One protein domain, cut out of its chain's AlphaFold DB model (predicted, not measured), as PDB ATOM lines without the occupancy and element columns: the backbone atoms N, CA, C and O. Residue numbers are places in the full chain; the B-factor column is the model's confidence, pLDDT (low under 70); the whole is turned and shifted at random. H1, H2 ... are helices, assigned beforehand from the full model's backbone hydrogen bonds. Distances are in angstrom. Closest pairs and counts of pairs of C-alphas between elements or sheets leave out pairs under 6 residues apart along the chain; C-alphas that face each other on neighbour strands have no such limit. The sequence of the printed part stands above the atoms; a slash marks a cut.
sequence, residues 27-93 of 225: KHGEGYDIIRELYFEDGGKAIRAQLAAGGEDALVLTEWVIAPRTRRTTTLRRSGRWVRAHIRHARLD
ATOM      1  N   LYS A  27    -148.665 -42.817  68.231       77.19
ATOM      2  CA  LYS A  27    -149.726 -42.649  67.222       77.19
ATOM      3  C   LYS A  27    -149.338 -43.055  65.791       77.19
ATOM      4  O   LYS A  27    -149.768 -42.403  64.841       77.19
ATOM      5  N   HIS A  28    -148.551 -44.120  65.607       79.31
ATOM      6  CA  HIS A  28    -148.048 -44.495  64.275       79.31
ATOM      7  C   HIS A  28    -149.171 -44.800  63.267       79.31
ATOM      8  O   HIS A  28    -149.017 -44.473  62.097       79.31
ATOM      9  N   GLY A  29    -150.330 -45.311  63.705       80.69
ATOM     10  CA  GLY A  29    -151.508 -45.460  62.836       80.69
ATOM     11  C   GLY A  29    -152.065 -44.127  62.310       80.69
ATOM     12  O   GLY A  29    -152.403 -44.028  61.138       80.69
ATOM     13  N   GLU A  30    -152.092 -43.072  63.136       82.50
ATOM     14  CA  GLU A  30    -152.481 -41.726  62.680       82.50
ATOM     15  C   GLU A  30    -151.410 -41.119  61.757       82.50
ATOM     16  O   GLU A  30    -151.749 -40.432  60.799       82.50
ATOM     17  N   GLY A  31    -150.129 -41.410  62.009       82.44
ATOM     18  CA  GLY A  31    -149.038 -41.050  61.102       82.44
ATOM     19  C   GLY A  31    -149.152 -41.745  59.741       82.44
ATOM     20  O   GLY A  31    -149.000 -41.091  58.715       82.44
ATOM     21  N   TYR A  32    -149.484 -43.040  59.717       83.94
ATOM     22  CA  TYR A  32    -149.654 -43.818  58.486       83.94
ATOM     23  C   TYR A  32    -150.850 -43.347  57.644       83.94
ATOM     24  O   TYR A  32    -150.715 -43.225  56.428       83.94
ATOM     25  N   ASP A  33    -151.979 -43.009  58.279       83.44
ATOM     26  CA  ASP A  33    -153.095 -42.331  57.601       83.44
ATOM     27  C   ASP A  33    -152.623 -41.009  56.965       83.44
ATOM     28  O   ASP A  33    -152.802 -40.795  55.769       83.44
ATOM     29  N   ILE A  34    -151.956 -40.147  57.748       84.75
ATOM     30  CA  ILE A  34    -151.499 -38.823  57.295       84.75
ATOM     31  C   ILE A  34    -150.525 -38.923  56.113       84.75
ATOM     32  O   ILE A  34    -150.708 -38.215  55.129       84.75
ATOM     33  N   ILE A  35    -149.497 -39.777  56.180       85.12
ATOM     34  CA  ILE A  35    -148.506 -39.878  55.096       85.12
ATOM     35  C   ILE A  35    -149.087 -40.523  53.835       85.12
ATOM     36  O   ILE A  35    -148.713 -40.135  52.733       85.12
ATOM     37  N   ARG A  36    -150.042 -41.457  53.964       84.19
ATOM     38  CA  ARG A  36    -150.731 -42.024  52.797       84.19
ATOM     39  C   ARG A  36    -151.624 -40.994  52.103       84.19
ATOM     40  O   ARG A  36    -151.678 -41.000  50.880       84.19
ATOM     41  N   GLU A  37    -152.284 -40.111  52.851       83.06
ATOM     42  CA  GLU A  37    -153.031 -38.988  52.267       83.06
ATOM     43  C   GLU A  37    -152.090 -37.969  51.588       83.06
ATOM     44  O   GLU A  37    -152.399 -37.506  50.496       83.06
ATOM     45  N   LEU A  38    -150.918 -37.676  52.172       86.12
ATOM     46  CA  LEU A  38    -149.921 -36.751  51.595       86.12
ATOM     47  C   LEU A  38    -149.220 -37.279  50.329       86.12
ATOM     48  O   LEU A  38    -148.737 -36.480  49.534       86.12
ATOM     49  N   TYR A  39    -149.146 -38.598  50.118       86.44
ATOM     50  CA  TYR A  39    -148.607 -39.157  48.869       86.44
ATOM     51  C   TYR A  39    -149.578 -39.054  47.683       86.44
ATOM     52  O   TYR A  39    -149.136 -39.115  46.538       86.44
ATOM     53  N   PHE A  40    -150.882 -38.913  47.940       85.56
ATOM     54  CA  PHE A  40    -151.937 -38.965  46.922       85.56
ATOM     55  C   PHE A  40    -153.015 -37.909  47.209       85.56
ATOM     56  O   PHE A  40    -154.202 -38.226  47.308       85.56
ATOM     57  N   GLU A  41    -152.596 -36.647  47.366       82.19
ATOM     58  CA  GLU A  41    -153.464 -35.524  47.770       82.19
ATOM     59  C   GLU A  41    -154.666 -35.304  46.825       82.19
ATOM     60  O   GLU A  41    -155.701 -34.780  47.240       82.19
ATOM     61  N   ASP A  42    -154.548 -35.742  45.569       82.12
ATOM     62  CA  ASP A  42    -155.560 -35.662  44.511       82.12
ATOM     63  C   ASP A  42    -156.357 -36.970  44.294       82.12
ATOM     64  O   ASP A  42    -157.129 -37.073  43.337       82.12
ATOM     65  N   GLY A  43    -156.151 -37.990  45.136       81.75
ATOM     66  CA  GLY A  43    -156.729 -39.330  44.966       81.75
ATOM     67  C   GLY A  43    -156.128 -40.139  43.806       81.75
ATOM     68  O   GLY A  43    -156.778 -41.048  43.290       81.75
ATOM     69  N   GLY A  44    -154.919 -39.792  43.352       88.06
ATOM     70  CA  GLY A  44    -154.255 -40.410  42.203       88.06
ATOM     71  C   GLY A  44    -154.822 -39.977  40.850       88.06
ATOM     72  O   GLY A  44    -154.592 -40.658  39.851       88.06
ATOM     73  N   LYS A  45    -155.565 -38.864  40.787       88.94
ATOM     74  CA  LYS A  45    -156.150 -38.337  39.544       88.94
ATOM     75  C   LYS A  45    -155.079 -38.070  38.480       88.94
ATOM     76  O   LYS A  45    -155.280 -38.431  37.323       88.94
ATOM     77  N   ALA A  46    -153.943 -37.492  38.861       90.44
ATOM     78  CA  ALA A  46    -152.801 -37.250  37.988       90.44
ATOM     79  C   ALA A  46    -152.192 -38.561  37.472       90.44
ATOM     80  O   ALA A  46    -151.939 -38.679  36.278       90.44
ATOM     81  N   ILE A  47    -152.038 -39.568  38.339       92.44
ATOM     82  CA  ILE A  47    -151.521 -40.898  37.967       92.44
ATOM     83  C   ILE A  47    -152.441 -41.552  36.928       92.44
ATOM     84  O   ILE A  47    -151.971 -41.983  35.878       92.44
ATOM     85  N   ARG A  48    -153.760 -41.544  37.162       93.19
ATOM     86  CA  ARG A  48    -154.751 -42.060  36.199       93.19
ATOM     87  C   ARG A  48    -154.748 -41.287  34.880       93.19
ATOM     88  O   ARG A  48    -154.901 -41.896  33.830       93.19
ATOM     89  N   ALA A  49    -154.553 -39.969  34.919       94.81
ATOM     90  CA  ALA A  49    -154.469 -39.143  33.716       94.81
ATOM     91  C   ALA A  49    -153.196 -39.415  32.894       94.81
ATOM     92  O   ALA A  49    -153.268 -39.399  31.670       94.81
ATOM     93  N   GLN A  50    -152.054 -39.689  33.537       96.12
ATOM     94  CA  GLN A  50    -150.822 -40.082  32.842       96.12
ATOM     95  C   GLN A  50    -150.953 -41.474  32.206       96.12
ATOM     96  O   GLN A  50    -150.672 -41.617  31.021       96.12
ATOM     97  N   LEU A  51    -151.465 -42.461  32.950       95.75
ATOM     98  CA  LEU A  51    -151.736 -43.812  32.437       95.75
ATOM     99  C   LEU A  51    -152.677 -43.775  31.218       95.75
ATOM    100  O   LEU A  51    -152.344 -44.295  30.156       95.75
ATOM    101  N   ALA A  52    -153.797 -43.051  31.320       95.81
ATOM    102  CA  ALA A  52    -154.737 -42.878  30.211       95.81
ATOM    103  C   ALA A  52    -154.142 -42.126  29.002       95.81
ATOM    104  O   ALA A  52    -154.550 -42.384  27.872       95.81
ATOM    105  N   ALA A  53    -153.182 -41.219  29.214       97.31
ATOM    106  CA  ALA A  53    -152.472 -40.531  28.131       97.31
ATOM    107  C   ALA A  53    -151.411 -41.418  27.449       97.31
ATOM    108  O   ALA A  53    -151.145 -41.230  26.263       97.31
ATOM    109  N   GLY A  54    -150.829 -42.381  28.173       96.69
ATOM    110  CA  GLY A  54    -149.943 -43.413  27.620       96.69
ATOM    111  C   GLY A  54    -150.680 -44.593  26.972       96.69
ATOM    112  O   GLY A  54    -150.085 -45.315  26.179       96.69
ATOM    113  N   GLY A  55    -151.968 -44.779  27.281       96.56
ATOM    114  CA  GLY A  55    -152.736 -45.965  26.885       96.56
ATOM    115  C   GLY A  55    -152.459 -47.193  27.761       96.56
ATOM    116  O   GLY A  55    -152.645 -48.318  27.305       96.56
ATOM    117  N   GLU A  56    -151.997 -46.986  28.997       95.88
ATOM    118  CA  GLU A  56    -151.612 -48.039  29.943       95.88
ATOM    119  C   GLU A  56    -152.684 -48.275  31.020       95.88
ATOM    120  O   GLU A  56    -153.295 -47.335  31.531       95.88
ATOM    121  N   ASP A  57    -152.866 -49.535  31.427       94.38
ATOM    122  CA  ASP A  57    -153.717 -49.912  32.560       94.38
ATOM    123  C   ASP A  57    -152.973 -49.829  33.906       94.38
ATOM    124  O   ASP A  57    -151.771 -50.083  34.019       94.38
ATOM    125  N   ALA A  58    -153.707 -49.522  34.979       93.69
ATOM    126  CA  ALA A  58    -153.144 -49.462  36.326       93.69
ATOM    127  C   ALA A  58    -152.854 -50.868  36.889       93.69
ATOM    128  O   ALA A  58    -153.770 -51.613  37.239       93.69
ATOM    129  N   LEU A  59    -151.570 -51.204  37.070       94.31
ATOM    130  CA  LEU A  59    -151.156 -52.434  37.759       94.31
ATOM    131  C   LEU A  59    -151.726 -52.514  39.188       94.31
ATOM    132  O   LEU A  59    -151.929 -51.502  39.861       94.31
ATOM    133  N   VAL A  60    -151.938 -53.735  39.687       94.12
ATOM    134  CA  VAL A  60    -152.740 -53.993  40.902       94.12
ATOM    135  C   VAL A  60    -152.213 -53.334  42.184       94.12
ATOM    136  O   VAL A  60    -153.004 -53.028  43.077       94.12
ATOM    137  N   LEU A  61    -150.902 -53.084  42.293       93.38
ATOM    138  CA  LEU A  61    -150.324 -52.317  43.404       93.38
ATOM    139  C   LEU A  61    -150.528 -50.804  43.243       93.38
ATOM    140  O   LEU A  61    -150.791 -50.131  44.239       93.38
ATOM    141  N   THR A  62    -150.473 -50.283  42.015       93.25
ATOM    142  CA  THR A  62    -150.777 -48.879  41.696       93.25
ATOM    143  C   THR A  62    -152.240 -48.577  41.998       93.25
ATOM    144  O   THR A  62    -152.527 -47.651  42.754       93.25
ATOM    145  N   GLU A  63    -153.165 -49.406  41.508       92.69
ATOM    146  CA  GLU A  63    -154.593 -49.273  41.816       92.69
ATOM    147  C   GLU A  63    -154.836 -49.359  43.332       92.69
ATOM    148  O   GLU A  63    -155.464 -48.480  43.919       92.69
ATOM    149  N   TRP A  64    -154.255 -50.356  44.009       91.19
ATOM    150  CA  TRP A  64    -154.397 -50.501  45.459       91.19
ATOM    151  C   TRP A  64    -153.817 -49.327  46.264       91.19
ATOM    152  O   TRP A  64    -154.337 -49.024  47.347       91.19
ATOM    153  N   VAL A  65    -152.744 -48.670  45.804       90.56
ATOM    154  CA  VAL A  65    -152.126 -47.563  46.551       90.56
ATOM    155  C   VAL A  65    -152.927 -46.266  46.401       90.56
ATOM    156  O   VAL A  65    -153.172 -45.598  47.412       90.56
ATOM    157  N   ILE A  66    -153.431 -45.974  45.196       89.50
ATOM    158  CA  ILE A  66    -154.234 -44.772  44.910       89.50
ATOM    159  C   ILE A  66    -155.724 -44.925  45.250       89.50
ATOM    160  O   ILE A  66    -156.436 -43.924  45.306       89.50
ATOM    161  N   ALA A  67    -156.211 -46.149  45.489       84.38
ATOM    162  CA  ALA A  67    -157.611 -46.414  45.819       84.38
ATOM    163  C   ALA A  67    -158.113 -45.527  46.984       84.38
ATOM    164  O   ALA A  67    -157.501 -45.518  48.064       84.38
ATOM    165  N   PRO A  68    -159.237 -44.800  46.806       68.88
ATOM    166  CA  PRO A  68    -159.727 -43.851  47.796       68.88
ATOM    167  C   PRO A  68    -160.147 -44.556  49.089       68.88
ATOM    168  O   PRO A  68    -160.840 -45.573  49.080       68.88
ATOM    169  N   ARG A  69    -159.752 -43.985  50.231       65.25
ATOM    170  CA  ARG A  69    -160.151 -44.453  51.566       65.25
ATOM    171  C   ARG A  69    -161.145 -43.497  52.213       65.25
ATOM    172  O   ARG A  69    -161.132 -42.297  51.975       65.25
ATOM    173  N   THR A  70    -161.982 -44.037  53.093       50.72
ATOM    174  CA  THR A  70    -163.131 -43.371  53.734       50.72
ATOM    175  C   THR A  70    -162.767 -42.335  54.817       50.72
ATOM    176  O   THR A  70    -163.534 -42.116  55.755       50.72
ATOM    177  N   ARG A  71    -161.596 -41.685  54.731       49.84
ATOM    178  CA  ARG A  71    -161.138 -40.665  55.692       49.84
ATOM    179  C   ARG A  71    -160.935 -39.310  55.008       49.84
ATOM    180  O   ARG A  71    -160.527 -39.226  53.858       49.84
ATOM    181  N   ARG A  72    -161.322 -38.250  55.727       51.19
ATOM    182  CA  ARG A  72    -161.394 -36.862  55.240       51.19
ATOM    183  C   ARG A  72    -160.012 -36.303  54.906       51.19
ATOM    184  O   ARG A  72    -159.155 -36.312  55.785       51.19
ATOM    185  N   THR A  73    -159.902 -35.674  53.735       53.56
ATOM    186  CA  THR A  73    -158.750 -34.906  53.234       53.56
ATOM    187  C   THR A  73    -157.983 -34.167  54.336       53.56
ATOM    188  O   THR A  73    -158.461 -33.188  54.926       53.56
ATOM    189  N   THR A  74    -156.768 -34.624  54.622       56.06
ATOM    190  CA  THR A  74    -155.886 -34.040  55.630       56.06
ATOM    191  C   THR A  74    -155.375 -32.677  55.187       56.06
ATOM    192  O   THR A  74    -154.438 -32.550  54.412       56.06
ATOM    193  N   THR A  75    -155.936 -31.616  55.771       60.75
ATOM    194  CA  THR A  75    -155.332 -30.278  55.667       60.75
ATOM    195  C   THR A  75    -153.886 -30.308  56.182       60.75
ATOM    196  O   THR A  75    -153.641 -30.875  57.251       60.75
ATOM    197  N   LEU A  76    -152.962 -29.586  55.536       63.12
ATOM    198  CA  LEU A  76    -151.564 -29.398  55.986       63.12
ATOM    199  C   LEU A  76    -151.458 -28.932  57.460       63.12
ATOM    200  O   LEU A  76    -150.510 -29.227  58.191       63.12
ATOM    201  N   ARG A  77    -152.506 -28.257  57.955       67.94
ATOM    202  CA  ARG A  77    -152.681 -27.850  59.360       67.94
ATOM    203  C   ARG A  77    -152.708 -29.033  60.347       67.94
ATOM    204  O   ARG A  77    -152.378 -28.842  61.518       67.94
ATOM    205  N   ARG A  78    -153.148 -30.226  59.917       69.19
ATOM    206  CA  ARG A  78    -153.214 -31.475  60.705       69.19
ATOM    207  C   ARG A  78    -151.878 -32.215  60.672       69.19
ATOM    208  O   ARG A  78    -151.370 -32.502  61.754       69.19
ATOM    209  N   SER A  79    -151.286 -32.448  59.499       68.44
ATOM    210  CA  SER A  79    -149.976 -33.109  59.378       68.44
ATOM    211  C   SER A  79    -148.898 -32.355  60.166       68.44
ATOM    212  O   SER A  79    -148.270 -32.924  61.059       68.44
ATOM    213  N   GLY A  80    -148.794 -31.034  59.983       72.06
ATOM    214  CA  GLY A  80    -147.863 -30.193  60.739       72.06
ATOM    215  C   GLY A  80    -148.105 -30.186  62.259       72.06
ATOM    216  O   GLY A  80    -147.153 -30.062  63.029       72.06
ATOM    217  N   ARG A  81    -149.353 -30.354  62.729       77.38
ATOM    218  CA  ARG A  81    -149.640 -30.550  64.166       77.38
ATOM    219  C   ARG A  81    -149.168 -31.915  64.659       77.38
ATOM    220  O   ARG A  81    -148.591 -31.972  65.743       77.38
ATOM    221  N   TRP A  82    -149.406 -32.977  63.891       80.75
ATOM    222  CA  TRP A  82    -149.005 -34.337  64.250       80.75
ATOM    223  C   TRP A  82    -147.480 -34.459  64.328       80.75
ATOM    224  O   TRP A  82    -146.961 -34.863  65.365       80.75
ATOM    225  N   VAL A  83    -146.752 -33.979  63.314       73.06
ATOM    226  CA  VAL A  83    -145.277 -33.977  63.295       73.06
ATOM    227  C   VAL A  83    -144.715 -33.176  64.477       73.06
ATOM    228  O   VAL A  83    -143.858 -33.667  65.210       73.06
ATOM    229  N   ARG A  84    -145.264 -31.986  64.777       75.19
ATOM    230  CA  ARG A  84    -144.872 -31.211  65.974       75.19
ATOM    231  C   ARG A  84    -145.280 -31.859  67.303       75.19
ATOM    232  O   ARG A  84    -144.705 -31.513  68.334       75.19
ATOM    233  N   ALA A  85    -146.262 -32.757  67.335       74.38
ATOM    234  CA  ALA A  85    -146.568 -33.559  68.520       74.38
ATOM    235  C   ALA A  85    -145.573 -34.719  68.669       74.38
ATOM    236  O   ALA A  85    -145.019 -34.893  69.752       74.38
ATOM    237  N   HIS A  86    -145.264 -35.429  67.581       72.12
ATOM    238  CA  HIS A  86    -144.297 -36.527  67.568       72.12
ATOM    239  C   HIS A  86    -142.884 -36.060  67.926       72.12
ATOM    240  O   HIS A  86    -142.267 -36.621  68.828       72.12
ATOM    241  N   ILE A  87    -142.391 -34.983  67.306       68.25
ATOM    242  CA  ILE A  87    -141.071 -34.411  67.615       68.25
ATOM    243  C   ILE A  87    -141.002 -33.926  69.073       68.25
ATOM    244  O   ILE A  87    -139.958 -34.052  69.702       68.25
ATOM    245  N   ARG A  88    -142.099 -33.405  69.648       67.31
ATOM    246  CA  ARG A  88    -142.130 -33.043  71.077       67.31
ATOM    247  C   ARG A  88    -142.133 -34.272  71.979       67.31
ATOM    248  O   ARG A  88    -141.336 -34.303  72.904       67.31
ATOM    249  N   HIS A  89    -142.939 -35.293  71.698       65.38
ATOM    250  CA  HIS A  89    -142.931 -36.555  72.448       65.38
ATOM    251  C   HIS A  89    -141.536 -37.195  72.444       65.38
ATOM    252  O   HIS A  89    -140.973 -37.464  73.497       65.38
ATOM    253  N   ALA A  90    -140.919 -37.304  71.265       60.09
ATOM    254  CA  ALA A  90    -139.568 -37.829  71.070       60.09
ATOM    255  C   ALA A  90    -138.434 -36.941  71.643       60.09
ATOM    256  O   ALA A  90    -137.270 -37.323  71.558       60.09
ATOM    257  N   ARG A  91    -138.751 -35.762  72.204       57.12
ATOM    258  CA  ARG A  91    -137.830 -34.885  72.958       57.12
ATOM    259  C   ARG A  91    -138.144 -34.826  74.458       57.12
ATOM    260  O   ARG A  91    -137.240 -34.567  75.247       57.12
ATOM    261  N   LEU A  92    -139.414 -34.991  74.834       47.31
ATOM    262  CA  LEU A  92    -139.894 -34.974  76.220       47.31
ATOM    263  C   LEU A  92    -139.652 -36.314  76.916       47.31
ATOM    264  O   LEU A  92    -139.363 -36.318  78.109       47.31
ATOM    265  N   ASP A  93    -139.681 -37.419  76.167       50.47
ATOM    266  CA  ASP A  93    -139.225 -38.729  76.630       50.47
ATOM    267  C   ASP A  93    -137.684 -38.768  76.715       50.47
ATOM    268  O   ASP A  93    -136.980 -39.397  75.924       50.47
TER     269      ASP A  93
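AT A GLANCE: This is residues 27 to 93 of the 225 residues of an uncharacterized protein of Grifola frondosa (UniProt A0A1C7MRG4). The longest helix, H4, slants past H1 in one half of a loose rod, while H2 and H3 make the other half, with few contacts between the helices. The chain runs one way through H1 and H2, folds back through H3 and the link of residues 67 to 75, and keeps on back past H1 in H4, which runs the opposite way to H1; residues 49 to 55 and 87 to 93 stick out. The printed part has 67 residues with four named helices, in the order H1, H2, H3, H4, and no named strand; its class is all helix. It is loose, with a radius of gyration of the C-alphas of 15.4 A, and spans 52 by 21 by 20 A.

IN THESE COORDINATES: H4, residues 76 to 92, is 24.0 A long and ends at C-alpha 92 at (-139.894, -34.974, 76.220). H1, residues 28 to 39, is 16.3 A long and begins at C-alpha 28 at (-148.048, -44.495, 64.275). H2 is residues 45 to 54, 14.4 A long, and H3 is residues 60 to 66, 10.2 A long.

HOW THE PARTS SIT: H4 and H1 are close but not clearly touching; their closest C-alphas, of Ser 79 and Ile 34, are 6.3 A apart. They run opposite ways at a steep tilt of 38 degrees. H1 and H3 are near each other, with 5 pairs of C-alphas within 10 A. H2 and H3 are also near each other, with 7 such pairs. H2 and H4 are apart. Every O i to N i+4 pair is within hydrogen-bond range in H1, H2 and H3, and 12 of 13 are in H4.

THE WHOLE: The C-alphas of Gly 55 and Leu 92, the two farthest apart, are 52.2 A apart. Without the stretches that stand free, the body spans 41 by 18 by 16 A. The printed part has no cut. The links H1 to H2 and H2 to H3 are tight, and H3 to H4, of 9 residues, is short. The mean pLDDT of the printed part is 79.3; residues 68 to 79 and 87 to 93 are under 70.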